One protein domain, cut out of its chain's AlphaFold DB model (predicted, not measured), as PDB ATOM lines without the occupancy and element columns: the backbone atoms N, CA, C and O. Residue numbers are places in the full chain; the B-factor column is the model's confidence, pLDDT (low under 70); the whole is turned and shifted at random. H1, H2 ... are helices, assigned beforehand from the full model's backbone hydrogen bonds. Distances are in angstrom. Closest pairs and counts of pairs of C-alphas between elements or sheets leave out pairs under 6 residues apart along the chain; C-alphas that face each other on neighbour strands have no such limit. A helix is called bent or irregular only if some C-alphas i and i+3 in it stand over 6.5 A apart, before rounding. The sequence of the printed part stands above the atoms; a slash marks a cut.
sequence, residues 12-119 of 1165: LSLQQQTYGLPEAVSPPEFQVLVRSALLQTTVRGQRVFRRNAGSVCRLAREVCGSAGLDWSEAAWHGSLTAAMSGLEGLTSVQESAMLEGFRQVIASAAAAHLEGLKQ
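Overview. This is residues 12 to 119 of the 1165 residues of the protein "Herpes_ori_bp domain-containing protein" of Klebsormidium nitens (UniProt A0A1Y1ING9). H6 and H7 lie side by side as a hairpin of long helices, H4 crosses over one face of it, and H3, which makes a V with H4, packs on H6 near the hairpin's turn. The short H1 and H2 run along one edge, and short H5 follows H4 at a corner. The printed part is all helix: 108 residues with seven named helices, H1 to H7 in order, and no named strand. It is compact, with a radius of gyration of the C-alphas of 13.2 A and spans of 34 by 30 by 19 A.

Arrangement. H1, residues 12 to 17, only just touches the hub H7, residues 95 to 117, with 3 pairs of C-alphas within 8 A, the closest Gln 15 and Ala 107 at 6.5 A. H2, residues 21 to 24, touches no helix. H3, residues 27 to 39, and H4, residues 45 to 63, form a helical hairpin at a steep tilt of 42 degrees; their closest C-alphas, Leu 39 and Gly 45, are 4.5 A apart. H3 touches H6, residues 73 to 92, about perpendicular at 85 degrees, closest at C-alphas 34 and 87, 5.4 A. H4 touches H7 at 74 degrees, about perpendicular, closest at C-alphas 60 and 110, 4.5 A. H5, residues 65 to 68, touches H4 only at the corner, closest at C-alphas 68 and 61, 4.1 A. H6 and H7 form a helical hairpin at a shallow tilt of 15 degrees, opposite ways, closest at C-alphas 75 and 116, 3.7 A. Every O i to N i+4 pair is within hydrogen-bond range in H1, but 6 of 9 in H3, 13 of 15 in H4, 14 of 16 in H6 and 17 of 19 in H7; H2 and H5 are too short for one.

Along the chain. H1 begins at C-alpha 12 (-37.980, 38.648, 16.269). H3 measures 19.4 A, H4 27.1 A, H6 30.4 A and H7 33.7 A. H7 is irregular, with C-alphas 96 and 99 7.2 A apart, and ends at C-alpha 117 (-38.884, 19.124, 15.716).

Size, cuts and confidence. The farthest C-alphas, Ser 13 and Thr 42, are 38.2 A apart. The printed part has no cut, and its six links are tight. Its mean pLDDT is 86.8; residues 12 to 25 are under 70.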
ATOM      1  N   LEU A  12     -38.661  37.524  15.618       49.22
ATOM      2  CA  LEU A  12     -37.980  38.648  16.269       49.22
ATOM      3  C   LEU A  12     -37.318  38.261  17.607       49.22
ATOM      4  O   LEU A  12     -36.237  38.755  17.909       49.22
ATOM      5  N   SER A  13     -37.913  37.340  18.378       63.00
ATOM      6  CA  SER A  13     -37.333  36.890  19.657       63.00
ATOM      7  C   SER A  13     -36.062  36.053  19.469       63.00
ATOM      8  O   SER A  13     -35.111  36.208  20.229       63.00
ATOM      9  N   LEU A  14     -35.996  35.243  18.404       58.50
ATOM     10  CA  LEU A  14     -34.792  34.487  18.045       58.50
ATOM     11  C   LEU A  14     -33.655  35.416  17.601       58.50
ATOM     12  O   LEU A  14     -32.510  35.185  17.977       58.50
ATOM     13  N   GLN A  15     -33.959  36.491  16.863       58.66
ATOM     14  CA  GLN A  15     -32.950  37.500  16.521       58.66
ATOM     15  C   GLN A  15     -32.437  38.231  17.772       58.66
ATOM     16  O   GLN A  15     -31.227  38.370  17.935       58.66
ATOM     17  N   GLN A  16     -33.324  38.615  18.700       68.69
ATOM     18  CA  GLN A  16     -32.930  39.210  19.987       68.69
ATOM     19  C   GLN A  16     -32.040  38.271  20.825       68.69
ATOM     20  O   GLN A  16     -31.051  38.719  21.400       68.69
ATOM     21  N   GLN A  17     -32.315  36.965  20.829       65.19
ATOM     22  CA  GLN A  17     -31.484  35.964  21.515       65.19
ATOM     23  C   GLN A  17     -30.101  35.759  20.864       65.19
ATOM     24  O   GLN A  17     -29.155  35.385  21.554       65.19
ATOM     25  N   THR A  18     -29.932  36.045  19.566       64.44
ATOM     26  CA  THR A  18     -28.632  35.901  18.876       64.44
ATOM     27  C   THR A  18     -27.626  37.037  19.096       64.44
ATOM     28  O   THR A  18     -26.517  36.944  18.571       64.44
ATOM     29  N   TYR A  19     -27.940  38.087  19.866       67.81
ATOM     30  CA  TYR A  19     -26.986  39.187  20.079       67.81
ATOM     31  C   TYR A  19     -25.809  38.826  21.001       67.81
ATOM     32  O   TYR A  19     -24.704  39.289  20.730       67.81
ATOM     33  N   GLY A  20     -26.016  37.979  22.022       60.72
ATOM     34  CA  GLY A  20     -24.989  37.653  23.029       60.72
ATOM     35  C   GLY A  20     -24.023  36.513  22.668       60.72
ATOM     36  O   GLY A  20     -22.850  36.575  23.010       60.72
ATOM     37  N   LEU A  21     -24.465  35.476  21.941       60.12
ATOM     38  CA  LEU A  21     -23.589  34.334  21.604       60.12
ATOM     39  C   LEU A  21     -22.356  34.667  20.727       60.12
ATOM     40  O   LEU A  21     -21.331  34.008  20.903       60.12
ATOM     41  N   PRO A  22     -22.395  35.617  19.769       53.97
ATOM     42  CA  PRO A  22     -21.258  35.882  18.883       53.97
ATOM     43  C   PRO A  22     -20.004  36.420  19.577       53.97
ATOM     44  O   PRO A  22     -18.922  36.278  19.018       53.97
ATOM     45  N   GLU A  23     -20.114  36.993  20.778       59.25
ATOM     46  CA  GLU A  23     -18.944  37.450  21.546       59.25
ATOM     47  C   GLU A  23     -18.083  36.272  22.041       59.25
ATOM     48  O   GLU A  23     -16.879  36.425  22.242       59.25
ATOM     49  N   ALA A  24     -18.661  35.066  22.119       55.41
ATOM     50  CA  ALA A  24     -17.959  33.820  22.428       55.41
ATOM     51  C   ALA A  24     -17.314  33.130  21.202       55.41
ATOM     52  O   ALA A  24     -16.750  32.045  21.343       55.41
ATOM     53  N   VAL A  25     -17.391  33.714  19.994       69.88
ATOM     54  CA  VAL A  25     -16.762  33.169  18.772       69.88
ATOM     55  C   VAL A  25     -15.884  34.237  18.131       69.88
ATOM     56  O   VAL A  25     -16.376  35.189  17.523       69.88
ATOM     57  N   SER A  26     -14.565  34.076  18.232       78.94
ATOM     58  CA  SER A  26     -13.633  35.126  17.816       78.94
ATOM     59  C   SER A  26     -13.658  35.370  16.292       78.94
ATOM     60  O   SER A  26     -13.932  34.446  15.513       78.94
ATOM     61  N   PRO A  27     -13.323  36.589  15.811       78.00
ATOM     62  CA  PRO A  27     -13.318  36.887  14.377       78.00
ATOM     63  C   PRO A  27     -12.498  35.919  13.500       78.00
ATOM     64  O   PRO A  27     -12.992  35.526  12.438       78.00
ATOM     65  N   PRO A  28     -11.306  35.436  13.917       80.56
ATOM     66  CA  PRO A  28     -10.582  34.403  13.173       80.56
ATOM     67  C   PRO A  28     -11.360  33.086  13.012       80.56
ATOM     68  O   PRO A  28     -11.232  32.418  11.982       80.56
ATOM     69  N   GLU A  29     -12.175  32.697  13.993       78.94
ATOM     70  CA  GLU A  29     -12.884  31.414  13.990       78.94
ATOM     71  C   GLU A  29     -14.059  31.409  13.014       78.94
ATOM     72  O   GLU A  29     -14.158  30.485  12.198       78.94
ATOM     73  N   PHE A  30     -14.903  32.450  12.999       82.31
ATOM     74  CA  PHE A  30     -15.973  32.513  11.996       82.31
ATOM     75  C   PHE A  30     -15.412  32.689  10.576       82.31
ATOM     76  O   PHE A  30     -15.947  32.092   9.637       82.31
ATOM     77  N   GLN A  31     -14.273  33.376  10.399       83.50
ATOM     78  CA  GLN A  31     -13.575  33.402   9.108       83.50
ATOM     79  C   GLN A  31     -13.119  32.006   8.654       83.50
ATOM     80  O   GLN A  31     -13.221  31.690   7.467       83.50
ATOM     81  N   VAL A  32     -12.659  31.137   9.562       84.31
ATOM     82  CA  VAL A  32     -12.327  29.733   9.238       84.31
ATOM     83  C   VAL A  32     -13.579  28.922   8.877       84.31
ATOM     84  O   VAL A  32     -13.522  28.082   7.969       84.31
ATOM     85  N   LEU A  33     -14.725  29.185   9.517       85.62
ATOM     86  CA  LEU A  33     -16.005  28.570   9.144       85.62
ATOM     87  C   LEU A  33     -16.438  29.001   7.729       85.62
ATOM     88  O   LEU A  33     -16.663  28.127   6.886       85.62
ATOM     89  N   VAL A  34     -16.463  30.304   7.425       86.94
ATOM     90  CA  VAL A  34     -16.855  30.836   6.100       86.94
ATOM     91  C   VAL A  34     -15.884  30.395   4.999       86.94
ATOM     92  O   VAL A  34     -16.308  29.824   3.991       86.94
ATOM     93  N   ARG A  35     -14.565  30.535   5.201       86.56
ATOM     94  CA  ARG A  35     -13.547  30.110   4.214       86.56
ATOM     95  C   ARG A  35     -13.604  28.610   3.903       86.56
ATOM     96  O   ARG A  35     -13.153  28.195   2.836       86.56
ATOM     97  N   SER A  36     -14.190  27.780   4.773       84.69
ATOM     98  CA  SER A  36     -14.354  26.347   4.497       84.69
ATOM     99  C   SER A  36     -15.370  26.027   3.388       84.69
ATOM    100  O   SER A  36     -15.229  24.986   2.740       84.69
ATOM    101  N   ALA A  37     -16.320  26.925   3.095       82.38
ATOM    102  CA  ALA A  37     -17.244  26.782   1.965       82.38
ATOM    103  C   ALA A  37     -16.513  26.835   0.607       82.38
ATOM    104  O   ALA A  37     -16.857  26.092  -0.314       82.38
ATOM    105  N   LEU A  38     -15.425  27.609   0.505       85.38
ATOM    106  CA  LEU A  38     -14.595  27.711  -0.706       85.38
ATOM    107  C   LEU A  38     -13.878  26.391  -1.066       85.38
ATOM    108  O   LEU A  38     -13.436  26.205  -2.199       85.38
ATOM    109  N   LEU A  39     -13.769  25.446  -0.125       81.62
ATOM    110  CA  LEU A  39     -13.068  24.168  -0.317       81.62
ATOM    111  C   LEU A  39     -13.965  23.049  -0.889       81.62
ATOM    112  O   LEU A  39     -13.476  21.948  -1.174       81.62
ATOM    113  N   GLN A  40     -15.269  23.298  -1.064       82.88
ATOM    114  CA  GLN A  40     -16.272  22.293  -1.455       82.88
ATOM    115  C   GLN A  40     -16.062  21.625  -2.824       82.88
ATOM    116  O   GLN A  40     -16.678  20.595  -3.106       82.88
ATOM    117  N   THR A  41     -15.153  22.137  -3.651       79.31
ATOM    118  CA  THR A  41     -14.745  21.520  -4.925       79.31
ATOM    119  C   THR A  41     -14.063  20.154  -4.757       79.31
ATOM    120  O   THR A  41     -13.897  19.426  -5.735       79.31
ATOM    121  N   THR A  42     -13.681  19.760  -3.532       83.25
ATOM    122  CA  THR A  42     -12.999  18.481  -3.257       83.25
ATOM    123  C   THR A  42     -13.721  17.613  -2.219       83.25
ATOM    124  O   THR A  42     -14.260  18.099  -1.229       83.25
ATOM    125  N   VAL A  43     -13.616  16.284  -2.351       74.81
ATOM    126  CA  VAL A  43     -14.167  15.290  -1.390       74.81
ATOM    127  C   VAL A  43     -13.515  15.373   0.011       74.81
ATOM    128  O   VAL A  43     -14.000  14.777   0.982       74.81
ATOM    129  N   ARG A  44     -12.396  16.103   0.147       70.88
ATOM    130  CA  ARG A  44     -11.813  16.484   1.445       70.88
ATOM    131  C   ARG A  44     -12.495  17.742   1.984       70.88
ATOM    132  O   ARG A  44     -12.981  17.712   3.110       70.88
ATOM    133  N   GLY A  45     -12.584  18.799   1.179       82.62
ATOM    134  CA  GLY A  45     -13.208  20.063   1.563       82.62
ATOM    135  C   GLY A  45     -14.699  19.946   1.871       82.62
ATOM    136  O   GLY A  45     -15.115  20.457   2.896       82.62
ATOM    137  N   GLN A  46     -15.479  19.150   1.130       81.44
ATOM    138  CA  GLN A  46     -16.884  18.854   1.480       81.44
ATOM    139  C   GLN A  46     -17.044  18.226   2.875       81.44
ATOM    140  O   GLN A  46     -18.053  18.440   3.545       81.44
ATOM    141  N   ARG A  47     -16.050  17.455   3.344       83.81
ATOM    142  CA  ARG A  47     -16.049  16.888   4.704       83.81
ATOM    143  C   ARG A  47     -15.614  17.895   5.767       83.81
ATOM    144  O   ARG A  47     -16.155  17.847   6.866       83.81
ATOM    145  N   VAL A  48     -14.696  18.809   5.447       83.88
ATOM    146  CA  VAL A  48     -14.357  19.947   6.322       83.88
ATOM    147  C   VAL A  48     -15.560  20.886   6.443       83.88
ATOM    148  O   VAL A  48     -15.985  21.191   7.548       83.88
ATOM    149  N   PHE A  49     -16.182  21.243   5.323       92.06
ATOM    150  CA  PHE A  49     -17.353  22.107   5.277       92.06
ATOM    151  C   PHE A  49     -18.543  21.533   6.058       92.06
ATOM    152  O   PHE A  49     -19.084  22.206   6.928       92.06
ATOM    153  N   ARG A  50     -18.894  20.252   5.857       91.38
ATOM    154  CA  ARG A  50     -19.943  19.592   6.662       91.38
ATOM    155  C   ARG A  50     -19.607  19.505   8.154       91.38
ATOM    156  O   ARG A  50     -20.521  19.575   8.970       91.38
ATOM    157  N   ARG A  51     -18.326  19.370   8.528       90.81
ATOM    158  CA  ARG A  51     -17.895  19.446   9.936       90.81
ATOM    159  C   ARG A  51     -18.126  20.851  10.500       90.81
ATOM    160  O   ARG A  51     -18.647  20.967  11.602       90.81
ATOM    161  N   ASN A  52     -17.788  21.884   9.734       89.19
ATOM    162  CA  ASN A  52     -17.893  23.286  10.139       89.19
ATOM    163  C   ASN A  52     -19.354  23.768  10.206       89.19
ATOM    164  O   ASN A  52     -19.741  24.402  11.184       89.19
ATOM    165  N   ALA A  53     -20.206  23.367   9.256       93.12
ATOM    166  CA  ALA A  53     -21.657  23.540   9.363       93.12
ATOM    167  C   ALA A  53     -22.231  22.803  10.591       93.12
ATOM    168  O   ALA A  53     -23.111  23.322  11.268       93.12
ATOM    169  N   GLY A  54     -21.669  21.644  10.957       94.44
ATOM    170  CA  GLY A  54     -21.984  20.948  12.209       94.44
ATOM    171  C   GLY A  54     -21.623  21.721  13.490       94.44
ATOM    172  O   GLY A  54     -22.261  21.493  14.518       94.44
ATOM    173  N   SER A  55     -20.657  22.648  13.443       94.00
ATOM    174  CA  SER A  55     -20.388  23.596  14.538       94.00
ATOM    175  C   SER A  55     -21.449  24.696  14.604       94.00
ATOM    176  O   SER A  55     -21.929  25.013  15.688       94.00
ATOM    177  N   VAL A  56     -21.892  25.221  13.456       94.81
ATOM    178  CA  VAL A  56     -23.016  26.177  13.386       94.81
ATOM    179  C   VAL A  56     -24.311  25.540  13.912       94.81
ATOM    180  O   VAL A  56     -25.025  26.162  14.690       94.81
ATOM    181  N   CYS A  57     -24.562  24.259  13.620       95.94
ATOM    182  CA  CYS A  57     -25.647  23.469  14.228       95.94
ATOM    183  C   CYS A  57     -25.467  23.168  15.731       95.94
ATOM    184  O   CYS A  57     -26.293  22.460  16.314       95.94
ATOM    185  N   ARG A  58     -24.385  23.629  16.368       94.31
ATOM    186  CA  ARG A  58     -24.215  23.604  17.826       94.31
ATOM    187  C   ARG A  58     -24.648  24.939  18.427       94.31
ATOM    188  O   ARG A  58     -25.618  24.939  19.177       94.31
ATOM    189  N   LEU A  59     -24.076  26.040  17.934       94.19
ATOM    190  CA  LEU A  59     -24.483  27.417  18.254       94.19
ATOM    191  C   LEU A  59     -26.000  27.613  18.062       94.19
ATOM    192  O   LEU A  59     -26.694  28.143  18.921       94.19
ATOM    193  N   ALA A  60     -26.551  27.085  16.967       93.56
ATOM    194  CA  ALA A  60     -27.983  27.128  16.678       93.56
ATOM    195  C   ALA A  60     -28.866  26.364  17.685       93.56
ATOM    196  O   ALA A  60     -30.042  26.684  17.811       93.56
ATOM    197  N   ARG A  61     -28.332  25.355  18.388       93.12
ATOM    198  CA  ARG A  61     -29.053  24.630  19.450       93.12
ATOM    199  C   ARG A  61     -28.898  25.309  20.805       93.12
ATOM    200  O   ARG A  61     -29.857  25.321  21.564       93.12
ATOM    201  N   GLU A  62     -27.751  25.929  21.064       92.19
ATOM    202  CA  GLU A  62     -27.540  26.797  22.229       92.19
ATOM    203  C   GLU A  62     -28.527  27.985  22.199       92.19
ATOM    204  O   GLU A  62     -29.215  28.228  23.189       92.19
ATOM    205  N   VAL A  63     -28.745  28.607  21.029       93.31
ATOM    206  CA  VAL A  63     -29.818  29.608  20.794       93.31
ATOM    207  C   VAL A  63     -31.228  29.056  21.058       93.31
ATOM    208  O   VAL A  63     -32.095  29.787  21.526       93.31
ATOM    209  N   CYS A  64     -31.487  27.772  20.791       92.31
ATOM    210  CA  CYS A  64     -32.782  27.141  21.082       92.31
ATOM    211  C   CYS A  64     -32.982  26.771  22.566       92.31
ATOM    212  O   CYS A  64     -34.059  26.277  22.918       92.31
ATOM    213  N   GLY A  65     -31.981  26.963  23.434       93.00
ATOM    214  CA  GLY A  65     -32.056  26.616  24.852       93.00
ATOM    215  C   GLY A  65     -32.446  25.150  25.079       93.00
ATOM    216  O   GLY A  65     -31.899  24.238  24.458       93.00
ATOM    217  N   SER A  66     -33.437  24.909  25.942       86.38
ATOM    218  CA  SER A  66     -33.937  23.558  26.237       86.38
ATOM    219  C   SER A  66     -34.466  22.816  25.003       86.38
ATOM    220  O   SER A  66     -34.256  21.610  24.891       86.38
ATOM    221  N   ALA A  67     -35.064  23.519  24.035       87.25
ATOM    222  CA  ALA A  67     -35.531  22.914  22.785       87.25
ATOM    223  C   ALA A  67     -34.377  22.479  21.856       87.25
ATOM    224  O   ALA A  67     -34.597  21.675  20.957       87.25
ATOM    225  N   GLY A  68     -33.146  22.959  22.079       87.19
ATOM    226  CA  GLY A  68     -31.940  22.493  21.379       87.19
ATOM    227  C   GLY A  68     -31.361  21.172  21.909       87.19
ATOM    228  O   GLY A  68     -30.391  20.653  21.343       87.19
ATOM    229  N   LEU A  69     -31.926  20.630  22.995       86.56
ATOM    230  CA  LEU A  69     -31.592  19.305  23.532       86.56
ATOM    231  C   LEU A  69     -32.413  18.191  22.864       86.56
ATOM    232  O   LEU A  69     -31.941  17.055  22.757       86.56
ATOM    233  N   ASP A  70     -33.616  18.516  22.384       89.06
ATOM    234  CA  ASP A  70     -34.436  17.612  21.586       89.06
ATOM    235  C   ASP A  70     -33.829  17.394  20.194       89.06
ATOM    236  O   ASP A  70     -33.162  18.255  19.617       89.06
ATOM    237  N   TRP A  71     -34.055  16.213  19.613       87.31
ATOM    238  CA  TRP A  71     -33.567  15.919  18.268       87.31
ATOM    239  C   TRP A  71     -34.501  15.003  17.479       87.31
ATOM    240  O   TRP A  71     -35.016  13.995  17.961       87.31
ATOM    241  N   SER A  72     -34.651  15.335  16.201       93.62
ATOM    242  CA  SER A  72     -35.247  14.478  15.183       93.62
ATOM    243  C   SER A  72     -34.325  14.434  13.959       93.62
ATOM    244  O   SER A  72     -33.482  15.314  13.763       93.62
ATOM    245  N   GLU A  73     -34.484  13.422  13.104       91.00
ATOM    246  CA  GLU A  73     -33.759  13.340  11.825       91.00
ATOM    247  C   GLU A  73     -34.012  14.591  10.958       91.00
ATOM    248  O   GLU A  73     -33.085  15.121  10.345       91.00
ATOM    249  N   ALA A  74     -35.240  15.125  11.002       92.50
ATOM    250  CA  ALA A  74     -35.631  16.357  10.326       92.50
ATOM    251  C   ALA A  74     -35.030  17.619  10.973       92.50
ATOM    252  O   ALA A  74     -34.579  18.497  10.246       92.50
ATOM    253  N   ALA A  75     -34.954  17.705  12.305       92.56
ATOM    254  CA  ALA A  75     -34.341  18.833  13.020       92.56
ATOM    255  C   ALA A  75     -32.829  18.919  12.768       92.56
ATOM    256  O   ALA A  75     -32.274  20.010  12.623       92.56
ATOM    257  N   TRP A  76     -32.160  17.766  12.656       94.38
ATOM    258  CA  TRP A  76     -30.755  17.705  12.259       94.38
ATOM    259  C   TRP A  76     -30.560  18.064  10.780       94.38
ATOM    260  O   TRP A  76     -29.702  18.886  10.461       94.38
ATOM    261  N   HIS A  77     -31.356  17.496   9.865       95.00
ATOM    262  CA  HIS A  77     -31.216  17.779   8.429       95.00
ATOM    263  C   HIS A  77     -31.613  19.216   8.059       95.00
ATOM    264  O   HIS A  77     -30.926  19.830   7.242       95.00
ATOM    265  N   GLY A  78     -32.662  19.771   8.670       94.38
ATOM    266  CA  GLY A  78     -33.082  21.162   8.489       94.38
ATOM    267  C   GLY A  78     -31.995  22.137   8.934       94.38
ATOM    268  O   GLY A  78     -31.514  22.925   8.121       94.38
ATOM    269  N   SER A  79     -31.541  22.013  10.186       96.31
ATOM    270  CA  SER A  79     -30.466  22.851  10.733       96.31
ATOM    271  C   SER A  79     -29.177  22.756   9.907       96.31
ATOM    272  O   SER A  79     -28.615  23.786   9.539       96.31
ATOM    273  N   LEU A  80     -28.745  21.544   9.527       96.50
ATOM    274  CA  LEU A  80     -27.526  21.344   8.732       96.50
ATOM    275  C   LEU A  80     -27.635  21.919   7.314       96.50
ATOM    276  O   LEU A  80     -26.660  22.468   6.804       96.50
ATOM    277  N   THR A  81     -28.811  21.834   6.686       96.81
ATOM    278  CA  THR A  81     -29.042  22.416   5.352       96.81
ATOM    279  C   THR A  81     -29.021  23.944   5.408       96.81
ATOM    280  O   THR A  81     -28.368  24.571   4.574       96.81
ATOM    281  N   ALA A  82     -29.660  24.540   6.419       96.31
ATOM    282  CA  ALA A  82     -29.638  25.986   6.642       96.31
ATOM    283  C   ALA A  82     -28.224  26.500   6.977       96.31
ATOM    284  O   ALA A  82     -27.776  27.480   6.386       96.31
ATOM    285  N   ALA A  83     -27.485  25.800   7.846       96.88
ATOM    286  CA  ALA A  83     -26.102  26.133   8.186       96.88
ATOM    287  C   ALA A  83     -25.156  26.066   6.972       96.88
ATOM    288  O   ALA A  83     -24.323  26.953   6.797       96.88
ATOM    289  N   MET A  84     -25.294  25.046   6.113       96.12
ATOM    290  CA  MET A  84     -24.515  24.948   4.871       96.12
ATOM    291  C   MET A  84     -24.871  26.078   3.892       96.12
ATOM    292  O   MET A  84     -23.990  26.836   3.495       96.12
ATOM    293  N   SER A  85     -26.156  26.250   3.563       95.88
ATOM    294  CA  SER A  85     -26.601  27.297   2.629       95.88
ATOM    295  C   SER A  85     -26.225  28.706   3.105       95.88
ATOM    296  O   SER A  85     -25.887  29.563   2.293       95.88
ATOM    297  N   GLY A  86     -26.265  28.941   4.418       95.69
ATOM    298  CA  GLY A  86     -25.854  30.200   5.024       95.69
ATOM    299  C   GLY A  86     -24.350  30.453   4.907       95.69
ATOM    300  O   GLY A  86     -23.952  31.498   4.401       95.69
ATOM    301  N   LEU A  87     -23.507  29.491   5.306       95.88
ATOM    302  CA  LEU A  87     -22.046  29.618   5.180       95.88
ATOM    303  C   LEU A  87     -21.584  29.791   3.721       95.88
ATOM    304  O   LEU A  87     -20.583  30.463   3.484       95.88
ATOM    305  N   GLU A  88     -22.302  29.217   2.751       95.69
ATOM    306  CA  GLU A  88     -22.081  29.471   1.321       95.69
ATOM    307  C   GLU A  88     -22.396  30.927   0.947       95.69
ATOM    308  O   GLU A  88     -21.560  31.587   0.327       95.69
ATOM    309  N   GLY A  89     -23.542  31.463   1.385       94.69
ATOM    310  CA  GLY A  89     -23.933  32.858   1.138       94.69
ATOM    311  C   GLY A  89     -22.954  33.897   1.702       94.69
ATOM    312  O   GLY A  89     -22.772  34.954   1.103       94.69
ATOM    313  N   LEU A  90     -22.258  33.585   2.801       95.75
ATOM    314  CA  LEU A  90     -21.245  34.471   3.395       95.75
ATOM    315  C   LEU A  90     -19.941  34.571   2.589       95.75
ATOM    316  O   LEU A  90     -19.152  35.479   2.837       95.75
ATOM    317  N   THR A  91     -19.701  33.691   1.609       94.19
ATOM    318  CA  THR A  91     -18.459  33.729   0.808       94.19
ATOM    319  C   THR A  91     -18.336  34.950  -0.109       94.19
ATOM    320  O   THR A  91     -17.229  35.263  -0.542       94.19
ATOM    321  N   SER A  92     -19.443  35.648  -0.381       91.50
ATOM    322  CA  SER A  92     -19.500  36.873  -1.192       91.50
ATOM    323  C   SER A  92     -19.821  38.141  -0.385       91.50
ATOM    324  O   SER A  92     -20.087  39.185  -0.977       91.50
ATOM    325  N   VAL A  93     -19.838  38.066   0.949       93.50
ATOM    326  CA  VAL A  93     -20.151  39.200   1.837       93.50
ATOM    327  C   VAL A  93     -18.859  39.919   2.242       93.50
ATOM    328  O   VAL A  93     -17.851  39.273   2.526       93.50
ATOM    329  N   GLN A  94     -18.878  41.257   2.260       92.69
ATOM    330  CA  GLN A  94     -17.735  42.057   2.719       92.69
ATOM    331  C   GLN A  94     -17.439  41.799   4.203       92.69
ATOM    332  O   GLN A  94     -18.348  41.540   4.989       92.69
ATOM    333  N   GLU A  95     -16.170  41.895   4.601       86.44
ATOM    334  CA  GLU A  95     -15.703  41.517   5.944       86.44
ATOM    335  C   GLU A  95     -16.420  42.285   7.071       86.44
ATOM    336  O   GLU A  95     -16.817  41.681   8.067       86.44
ATOM    337  N   SER A  96     -16.722  43.568   6.850       84.56
ATOM    338  CA  SER A  96     -17.522  44.434   7.733       84.56
ATOM    339  C   SER A  96     -18.957  43.945   7.982       84.56
ATOM    340  O   SER A  96     -19.509  44.187   9.051       84.56
ATOM    341  N   ALA A  97     -19.560  43.228   7.030       91.12
ATOM    342  CA  ALA A  97     -20.910  42.667   7.134       91.12
ATOM    343  C   ALA A  97     -20.917  41.158   7.464       91.12
ATOM    344  O   ALA A  97     -21.981  40.565   7.659       91.12
ATOM    345  N   MET A  98     -19.747  40.514   7.538       91.38
ATOM    346  CA  MET A  98     -19.640  39.058   7.686       91.38
ATOM    347  C   MET A  98     -20.104  38.562   9.065       91.38
ATOM    348  O   MET A  98     -20.694  37.484   9.143       91.38
ATOM    349  N   LEU A  99     -19.906  39.350  10.130       91.06
ATOM    350  CA  LEU A  99     -20.376  39.028  11.486       91.06
ATOM    351  C   LEU A  99     -21.913  39.016  11.576       91.06
ATOM    352  O   LEU A  99     -22.496  38.067  12.099       91.06
ATOM    353  N   GLU A 100     -22.574  40.037  11.026       92.44
ATOM    354  CA  GLU A 100     -24.040  40.127  11.028       92.44
ATOM    355  C   GLU A 100     -24.667  39.069  10.110       92.44
ATOM    356  O   GLU A 100     -25.638  38.401  10.466       92.44
ATOM    357  N   GLY A 101     -24.027  38.802   8.968       94.25
ATOM    358  CA  GLY A 101     -24.358  37.642   8.153       94.25
ATOM    359  C   GLY A 101     -24.257  36.327   8.942       94.25
ATOM    360  O   GLY A 101     -25.167  35.502   8.873       94.25
ATOM    361  N   PHE A 102     -23.199  36.127   9.734       95.56
ATOM    362  CA  PHE A 102     -23.011  34.916  10.542       95.56
ATOM    363  C   PHE A 102     -24.070  34.757  11.647       95.56
ATOM    364  O   PHE A 102     -24.597  33.652  11.813       95.56
ATOM    365  N   ARG A 103     -24.482  35.850  12.312       93.69
ATOM    366  CA  ARG A 103     -25.662  35.875  13.207       93.69
ATOM    367  C   ARG A 103     -26.915  35.360  12.494       93.69
ATOM    368  O   ARG A 103     -27.560  34.424  12.973       93.69
ATOM    369  N   GLN A 104     -27.207  35.888  11.304       95.50
ATOM    370  CA  GLN A 104     -28.376  35.488  10.518       95.50
ATOM    371  C   GLN A 104     -28.315  34.017  10.053       95.50
ATOM    372  O   GLN A 104     -29.357  33.357   9.962       95.50
ATOM    373  N   VAL A 105     -27.120  33.459   9.819       96.50
ATOM    374  CA  VAL A 105     -26.940  32.017   9.549       96.50
ATOM    375  C   VAL A 105     -27.259  31.165  10.783       96.50
ATOM    376  O   VAL A 105     -27.971  30.166  10.647       96.50
ATOM    377  N   ILE A 106     -26.802  31.556  11.978       96.69
ATOM    378  CA  ILE A 106     -27.125  30.848  13.231       96.69
ATOM    379  C   ILE A 106     -28.638  30.892  13.490       96.69
ATOM    380  O   ILE A 106     -29.245  29.841  13.704       96.69
ATOM    381  N   ALA A 107     -29.268  32.068  13.377       95.62
ATOM    382  CA  ALA A 107     -30.718  32.228  13.524       95.62
ATOM    383  C   ALA A 107     -31.506  31.354  12.526       95.62
ATOM    384  O   ALA A 107     -32.480  30.694  12.897       95.62
ATOM    385  N   SER A 108     -31.050  31.276  11.270       95.75
ATOM    386  CA  SER A 108     -31.664  30.424  10.239       95.75
ATOM    387  C   SER A 108     -31.517  28.931  10.553       95.75
ATOM    388  O   SER A 108     -32.464  28.159  10.379       95.75
ATOM    389  N   ALA A 109     -30.353  28.510  11.057       97.19
ATOM    390  CA  ALA A 109     -30.105  27.131  11.474       97.19
ATOM    391  C   ALA A 109     -30.876  26.741  12.752       97.19
ATOM    392  O   ALA A 109     -31.228  25.567  12.898       97.19
ATOM    393  N   ALA A 110     -31.177  27.701  13.633       96.06
ATOM    394  CA  ALA A 110     -32.019  27.523  14.818       96.06
ATOM    395  C   ALA A 110     -33.504  27.391  14.434       96.06
ATOM    396  O   ALA A 110     -34.169  26.425  14.811       96.06
ATOM    397  N   ALA A 111     -34.014  28.284  13.580       96.06
ATOM    398  CA  ALA A 111     -35.380  28.198  13.058       96.06
ATOM    399  C   ALA A 111     -35.633  26.872  12.307       96.06
ATOM    400  O   ALA A 111     -36.644  26.204  12.537       96.06
ATOM    401  N   ALA A 112     -34.684  26.438  11.468       96.56
ATOM    402  CA  ALA A 112     -34.767  25.163  10.754       96.56
ATOM    403  C   ALA A 112     -34.626  23.926  11.668       96.56
ATOM    404  O   ALA A 112     -35.120  22.850  11.321       96.56
ATOM    405  N   HIS A 113     -33.988  24.064  12.836       96.31
ATOM    406  CA  HIS A 113     -33.966  23.029  13.870       96.31
ATOM    407  C   HIS A 113     -35.356  22.869  14.506       96.31
ATOM    408  O   HIS A 113     -35.936  21.781  14.452       96.31
ATOM    409  N   LEU A 114     -35.931  23.970  15.005       96.38
ATOM    410  CA  LEU A 114     -37.259  24.001  15.631       96.38
ATOM    411  C   LEU A 114     -38.369  23.528  14.680       96.38
ATOM    412  O   LEU A 114     -39.267  22.797  15.097       96.38
ATOM    413  N   GLU A 115     -38.309  23.882  13.394       95.75
ATOM    414  CA  GLU A 115     -39.280  23.402  12.401       95.75
ATOM    415  C   GLU A 115     -39.169  21.885  12.164       95.75
ATOM    416  O   GLU A 115     -40.176  21.192  12.023       95.75
ATOM    417  N   GLY A 116     -37.955  21.328  12.192       95.00
ATOM    418  CA  GLY A 116     -37.750  19.885  12.097       95.00
ATOM    419  C   GLY A 116     -38.195  19.102  13.341       95.00
ATOM    420  O   GLY A 116     -38.496  17.911  13.224       95.00
ATOM    421  N   LEU A 117     -38.297  19.739  14.514       94.38
ATOM    422  CA  LEU A 117     -38.884  19.124  15.716       94.38
ATOM    423  C   LEU A 117     -40.415  19.000  15.626       94.38
ATOM    424  O   LEU A 117     -40.980  18.053  16.169       94.38
ATOM    425  N   LYS A 118     -41.089  19.880  14.871       94.06
ATOM    426  CA  LYS A 118     -42.544  19.796  14.618       94.06
ATOM    427  C   LYS A 118     -42.935  18.636  13.691       94.06
ATOM    428  O   LYS A 118     -44.112  18.288  13.608       94.06
ATOM    429  N   GLN A 119     -41.983  18.042  12.966       91.44
ATOM    430  CA  GLN A 119     -42.280  16.981  12.002       91.44
ATOM    431  C   GLN A 119     -42.526  15.631  12.705       91.44
ATOM    432  O   GLN A 119     -41.669  15.169  13.461       91.44
TER     433      GLN A 119